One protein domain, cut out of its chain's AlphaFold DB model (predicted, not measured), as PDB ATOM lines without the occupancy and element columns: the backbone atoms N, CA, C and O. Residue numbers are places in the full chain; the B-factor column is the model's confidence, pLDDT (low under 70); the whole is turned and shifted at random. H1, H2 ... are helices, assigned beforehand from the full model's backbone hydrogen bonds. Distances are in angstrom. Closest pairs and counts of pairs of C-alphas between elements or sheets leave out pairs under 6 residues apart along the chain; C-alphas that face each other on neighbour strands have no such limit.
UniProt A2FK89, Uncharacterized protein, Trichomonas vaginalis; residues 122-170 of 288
ATOM      1  N   ILE A 122      44.464  32.948 144.221       90.12
ATOM      2  CA  ILE A 122      43.331  32.231 143.622       90.12
ATOM      3  C   ILE A 122      42.894  31.079 144.534       90.12
ATOM      4  O   ILE A 122      41.703  30.949 144.820       90.12
ATOM      5  N   GLN A 123      43.840  30.287 145.045       93.25
ATOM      6  CA  GLN A 123      43.547  29.192 145.975       93.25
ATOM      7  C   GLN A 123      42.906  29.702 147.272       93.25
ATOM      8  O   GLN A 123      41.892  29.162 147.719       93.25
ATOM      9  N   HIS A 124      43.432  30.790 147.839       90.44
ATOM     10  CA  HIS A 124      42.871  31.415 149.032       90.44
ATOM     11  C   HIS A 124      41.444  31.934 148.796       90.44
ATOM     12  O   HIS A 124      40.557  31.700 149.619       90.44
ATOM     13  N   ALA A 125      41.178  32.576 147.653       87.19
ATOM     14  CA  ALA A 125      39.832  33.031 147.299       87.19
ATOM     15  C   ALA A 125      38.848  31.861 147.111       87.19
ATOM     16  O   ALA A 125      37.707  31.930 147.575       87.19
ATOM     17  N   ALA A 126      39.286  30.766 146.480       90.69
ATOM     18  CA  ALA A 126      38.471  29.565 146.319       90.69
ATOM     19  C   ALA A 126      38.125  28.923 147.675       90.69
ATOM     20  O   ALA A 126      36.971  28.554 147.905       90.69
ATOM     21  N   ALA A 127      39.090  28.857 148.598       90.75
ATOM     22  CA  ALA A 127      38.869  28.356 149.953       90.75
ATOM     23  C   ALA A 127      37.863  29.223 150.732       90.75
ATOM     24  O   ALA A 127      36.935  28.689 151.340       90.75
ATOM     25  N   GLN A 128      37.982  30.553 150.653       90.31
ATOM     26  CA  GLN A 128      37.015  31.472 151.269       90.31
ATOM     27  C   GLN A 128      35.601  31.298 150.702       90.31
ATOM     28  O   GLN A 128      34.625  31.320 151.452       90.31
ATOM     29  N   PHE A 129      35.478  31.089 149.390       87.75
ATOM     30  CA  PHE A 129      34.186  30.855 148.753       87.75
ATOM     31  C   PHE A 129      33.539  29.539 149.209       87.75
ATOM     32  O   PHE A 129      32.335  29.501 149.477       87.75
ATOM     33  N   LEU A 130      34.327  28.467 149.334       90.56
ATOM     34  CA  LEU A 130      33.842  27.182 149.842       90.56
ATOM     35  C   LEU A 130      33.386  27.281 151.302       90.56
ATOM     36  O   LEU A 130      32.290  26.816 151.612       90.56
ATOM     37  N   ALA A 131      34.157  27.960 152.158       89.69
ATOM     38  CA  ALA A 131      33.778  28.203 153.551       89.69
ATOM     39  C   ALA A 131      32.457  28.990 153.652       89.69
ATOM     40  O   ALA A 131      31.536  28.585 154.359       89.69
ATOM     41  N   ALA A 132      32.299  30.054 152.856       83.69
ATOM     42  CA  ALA A 132      31.059  30.834 152.831       83.69
ATOM     43  C   ALA A 132      29.844  30.007 152.360       83.69
ATOM     44  O   ALA A 132      28.721  30.197 152.838       83.69
ATOM     45  N   LYS A 133      30.050  29.071 151.425       87.50
ATOM     46  CA  LYS A 133      29.000  28.158 150.955       87.50
ATOM     47  C   LYS A 133      28.583  27.166 152.043       87.50
ATOM     48  O   LYS A 133      27.393  26.866 152.169       87.50
ATOM     49  N   GLU A 134      29.540  26.673 152.823       89.94
ATOM     50  CA  GLU A 134      29.279  25.787 153.957       89.94
ATOM     51  C   GLU A 134      28.501  26.509 155.066       89.94
ATOM     52  O   GLU A 134      27.464  26.007 155.508       89.94
ATOM     53  N   ASP A 135      28.893  27.737 155.413       88.44
ATOM     54  CA  ASP A 135      28.173  28.575 156.380       88.44
ATOM     55  C   ASP A 135      26.723  28.839 155.958       88.44
ATOM     56  O   ASP A 135      25.794  28.770 156.772       88.44
ATOM     57  N   LEU A 136      26.490  29.090 154.666       84.88
ATOM     58  CA  LEU A 136      25.140  29.275 154.137       84.88
ATOM     59  C   LEU A 136      24.301  27.991 154.245       84.88
ATOM     60  O   LEU A 136      23.121  28.050 154.603       84.88
ATOM     61  N   SER A 137      24.903  26.834 153.962       86.62
ATOM     62  CA  SER A 137      24.251  25.527 154.107       86.62
ATOM     63  C   SER A 137      23.882  25.249 155.568       86.62
ATOM     64  O   SER A 137      22.733  24.909 155.871       86.62
ATOM     65  N   ASN A 138      24.814  25.496 156.491       86.88
ATOM     66  CA  ASN A 138      24.605  25.324 157.928       86.88
ATOM     67  C   ASN A 138      23.514  26.264 158.459       86.88
ATOM     68  O   ASN A 138      22.620  25.837 159.197       86.88
ATOM     69  N   ASN A 139      23.495  27.519 158.003       85.06
ATOM     70  CA  ASN A 139      22.424  28.461 158.325       85.06
ATOM     71  C   ASN A 139      21.060  27.992 157.803       85.06
ATOM     72  O   ASN A 139      20.070  28.060 158.537       85.06
ATOM     73  N   LYS A 140      20.989  27.441 156.583       86.06
ATOM     74  CA  LYS A 140      19.747  26.866 156.039       86.06
ATOM     75  C   LYS A 140      19.236  25.713 156.909       86.06
ATOM     76  O   LYS A 140      18.041  25.663 157.208       86.06
ATOM     77  N   ILE A 141      20.122  24.824 157.356       88.94
ATOM     78  CA  ILE A 141      19.772  23.708 158.251       88.94
ATOM     79  C   ILE A 141      19.239  24.233 159.593       88.94
ATOM     80  O   ILE A 141      18.171  23.802 160.036       88.94
ATOM     81  N   ASN A 142      19.914  25.212 160.202       83.62
ATOM     82  CA  ASN A 142      19.504  25.810 161.479       83.62
ATOM     83  C   ASN A 142      18.145  26.521 161.392       83.62
ATOM     84  O   ASN A 142      17.306  26.395 162.295       83.62
ATOM     85  N   ILE A 143      17.884  27.221 160.285       82.94
ATOM     86  CA  ILE A 143      16.588  27.856 160.020       82.94
ATOM     87  C   ILE A 143      15.497  26.788 159.874       82.94
ATOM     88  O   ILE A 143      14.452  26.887 160.520       82.94
ATOM     89  N   LEU A 144      15.740  25.726 159.098       83.44
ATOM     90  CA  LEU A 144      14.776  24.634 158.922       83.44
ATOM     91  C   LEU A 144      14.474  23.904 160.237       83.44
ATOM     92  O   LEU A 144      13.312  23.595 160.519       83.44
ATOM     93  N   ALA A 145      15.490  23.663 161.067       87.19
ATOM     94  CA  ALA A 145      15.319  23.081 162.396       87.19
ATOM     95  C   ALA A 145      14.471  23.989 163.305       87.19
ATOM     96  O   ALA A 145      13.541  23.518 163.969       87.19
ATOM     97  N   SER A 146      14.722  25.299 163.271       86.12
ATOM     98  CA  SER A 146      13.954  26.295 164.028       86.12
ATOM     99  C   SER A 146      12.491  26.353 163.577       86.12
ATOM    100  O   SER A 146      11.583  26.327 164.411       86.12
ATOM    101  N   ILE A 147      12.238  26.325 162.265       81.38
ATOM    102  CA  ILE A 147      10.883  26.275 161.701       81.38
ATOM    103  C   ILE A 147      10.158  24.996 162.140       81.38
ATOM    104  O   ILE A 147       9.007  25.072 162.579       81.38
ATOM    105  N   LYS A 148      10.817  23.828 162.097       87.81
ATOM    106  CA  LYS A 148      10.238  22.560 162.583       87.81
ATOM    107  C   LYS A 148       9.872  22.635 164.070       87.81
ATOM    108  O   LYS A 148       8.760  22.248 164.438       87.81
ATOM    109  N   LYS A 149      10.752  23.197 164.908       89.94
ATOM    110  CA  LYS A 149      10.513  23.381 166.353       89.94
ATOM    111  C   LYS A 149       9.315  24.296 166.629       89.94
ATOM    112  O   LYS A 149       8.527  24.019 167.533       89.94
ATOM    113  N   ILE A 150       9.142  25.355 165.836       85.62
ATOM    114  CA  ILE A 150       8.000  26.275 165.957       85.62
ATOM    115  C   ILE A 150       6.712  25.619 165.438       85.62
ATOM    116  O   ILE A 150       5.665  25.768 166.069       85.62
ATOM    117  N   LYS A 151       6.770  24.827 164.356       84.25
ATOM    118  CA  LYS A 151       5.601  24.155 163.754       84.25
ATOM    119  C   LYS A 151       4.856  23.250 164.737       84.25
ATOM    120  O   LYS A 151       3.626  23.197 164.697       84.25
ATOM    121  N   GLY A 152       5.573  22.600 165.657       85.31
ATOM    122  CA  GLY A 152       4.975  21.798 166.731       85.31
ATOM    123  C   GLY A 152       4.106  22.609 167.702       85.31
ATOM    124  O   GLY A 152       3.107  22.096 168.195       85.31
ATOM    125  N   LYS A 153       4.431  23.891 167.914       89.75
ATOM    126  CA  LYS A 153       3.755  24.791 168.866       89.75
ATOM    127  C   LYS A 153       2.677  25.681 168.232       89.75
ATOM    128  O   LYS A 153       2.069  26.498 168.919       89.75
ATOM    129  N   LEU A 154       2.450  25.572 166.922       87.62
ATOM    130  CA  LEU A 154       1.466  26.394 166.215       87.62
ATOM    131  C   LEU A 154       0.047  25.842 166.397       87.62
ATOM    132  O   LEU A 154      -0.187  24.636 166.293       87.62
ATOM    133  N   THR A 155      -0.914  26.745 166.596       92.00
ATOM    134  CA  THR A 155      -2.343  26.408 166.580       92.00
ATOM    135  C   THR A 155      -2.765  25.902 165.191       92.00
ATOM    136  O   THR A 155      -2.122  26.257 164.195       92.00
ATOM    137  N   PRO A 156      -3.849  25.111 165.070       90.25
ATOM    138  CA  PRO A 156      -4.321  24.590 163.781       90.25
ATOM    139  C   PRO A 156      -4.518  25.678 162.715       90.25
ATOM    140  O   PRO A 156      -4.076  25.525 161.580       90.25
ATOM    141  N   GLN A 157      -5.068  26.832 163.107       87.56
ATOM    142  CA  GLN A 157      -5.256  27.978 162.214       87.56
ATOM    143  C   GLN A 157      -3.924  28.534 161.681       87.56
ATOM    144  O   GLN A 157      -3.811  28.860 160.502       87.56
ATOM    145  N   ARG A 158      -2.882  28.602 162.523       83.06
ATOM    146  CA  ARG A 158      -1.552  29.060 162.093       83.06
ATOM    147  C   ARG A 158      -0.821  28.012 161.255       83.06
ATOM    148  O   ARG A 158      -0.099  28.387 160.337       83.06
ATOM    149  N   LYS A 159      -1.038  26.716 161.517       84.75
ATOM    150  CA  LYS A 159      -0.532  25.625 160.665       84.75
ATOM    151  C   LYS A 159      -1.119  25.707 159.251       84.75
ATOM    152  O   LYS A 159      -0.358  25.569 158.302       84.75
ATOM    153  N   ALA A 160      -2.414  26.008 159.124       82.62
ATOM    154  CA  ALA A 160      -3.092  26.177 157.836       82.62
ATOM    155  C   ALA A 160      -2.626  27.419 157.050       82.62
ATOM    156  O   ALA A 160      -2.634  27.418 155.822       82.62
ATOM    157  N   ILE A 161      -2.205  28.484 157.741       82.56
ATOM    158  CA  ILE A 161      -1.589  29.651 157.089       82.56
ATOM    159  C   ILE A 161      -0.160  29.313 156.646       82.56
ATOM    160  O   ILE A 161       0.206  29.580 155.506       82.56
ATOM    161  N   LEU A 162       0.631  28.673 157.513       78.38
ATOM    162  CA  LEU A 162       2.011  28.300 157.197       78.38
ATOM    163  C   LEU A 162       2.093  27.271 156.056       78.38
ATOM    164  O   LEU A 162       3.048  27.303 155.295       78.38
ATOM    165  N   SER A 163       1.099  26.390 155.899       78.25
ATOM    166  CA  SER A 163       1.036  25.448 154.772       78.25
ATOM    167  C   SER A 163       0.685  26.105 153.434       78.25
ATOM    168  O   SER A 163       0.939  25.507 152.397       78.25
ATOM    169  N   LYS A 164       0.092  27.306 153.445       79.50
ATOM    170  CA  LYS A 164      -0.186  28.089 152.228       79.50
ATOM    171  C   LYS A 164       1.001  28.951 151.805       79.50
ATOM    172  O   LYS A 164       1.116  29.308 150.640       79.50
ATOM    173  N   ILE A 165       1.885  29.276 152.746       72.56
ATOM    174  CA  ILE A 165       3.153  29.947 152.477       72.56
ATOM    175  C   ILE A 165       4.144  28.853 152.048       72.56
ATOM    176  O   ILE A 165       4.897  28.325 152.867       72.56
ATOM    177  N   SER A 166       4.090  28.443 150.775       51.66
ATOM    178  CA  SER A 166       5.038  27.467 150.223       51.66
ATOM    179  C   SER A 166       6.425  28.109 150.121       51.66
ATOM    180  O   SER A 166       6.774  28.745 149.136       51.66
ATOM    181  N   LEU A 167       7.203  28.008 151.199       54.22
ATOM    182  CA  LEU A 167       8.565  28.551 151.298       54.22
ATOM    183  C   LEU A 167       9.623  27.666 150.621       54.22
ATOM    184  O   LEU A 167      10.807  27.984 150.714       54.22
ATOM    185  N   LEU A 168       9.239  26.535 150.020       46.28
ATOM    186  CA  LEU A 168      10.184  25.453 149.726       46.28
ATOM    187  C   LEU A 168      10.272  24.990 148.270       46.28
ATOM    188  O   LEU A 168      11.201  24.246 147.982       46.28
ATOM    189  N   ASP A 169       9.448  25.508 147.358       42.00
ATOM    190  CA  ASP A 169       9.493  25.117 145.938       42.00
ATOM    191  C   ASP A 169       9.845  26.286 145.005       42.00
ATOM    192  O   ASP A 169       9.356  26.366 143.884       42.00
ATOM    193  N   TYR A 170      10.702  27.209 145.448       35.50
ATOM    194  CA  TYR A 170      11.424  28.061 144.501       35.50
ATOM    195  C   TYR A 170      12.739  27.364 144.147       35.50
ATOM    196  O   TYR A 170      13.682  27.425 144.947       35.50
TER     197      TYR A 170
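AT A GLANCE: This is residues 122 to 170 of the 288 residues of an uncharacterized protein of Trichomonas vaginalis (UniProt A2FK89). One long helix, H1, makes most of the length of this model, and past its last residue, Lys 151, a tight link folds back into a short helix, H2, giving the outline of a long shaft with a small hook. The last residues, 163 to 170, trail on from H2 as a tail that stands free. The printed part has 49 residues with two named helices, H1 then H2 along the chain, and no named strand; its class is all helix. It is extended, with a radius of gyration of the C-alphas of 16.3 A, and the C-alphas span 52 by 21 by 8 A, a rod.

HOW THE PARTS SIT: Begin with H1, residues 122 to 151, and look past its last residue to H2, residues 156 to 162. The two are close but not clearly touching: 1 pair of C-alphas is within 8 A, and the closest, those of Lys 151 and Lys 159, are 7.0 A apart. Their lines stand at a shallow tilt of 23 degrees, and they run opposite ways. Their centres are 27.9 A apart. Residues 122 to 150, which belong to H1, stand free. In the backbones of H1 and H2, every O i to N i+4 pair is within hydrogen-bond range.

IN THESE COORDINATES: Find C-alpha 122 at (43.331, 32.231, 143.622); from there H1 runs 43.5 A to C-alpha 151 at (5.601, 24.155, 163.754). After the four residues between the helices, H2 begins at C-alpha 156, at (-4.321, 24.590, 163.781), and ends at C-alpha 162, at (2.011, 28.300, 157.197).

THE WHOLE: The two C-alphas farthest apart are those of Ile 122 and Pro 156, at 52.3 A. The printed part has no cut, and the link from H1 to H2 is tight. The mean pLDDT of the printed part is 82.1; look at residues 166 to 170 for the values under 70.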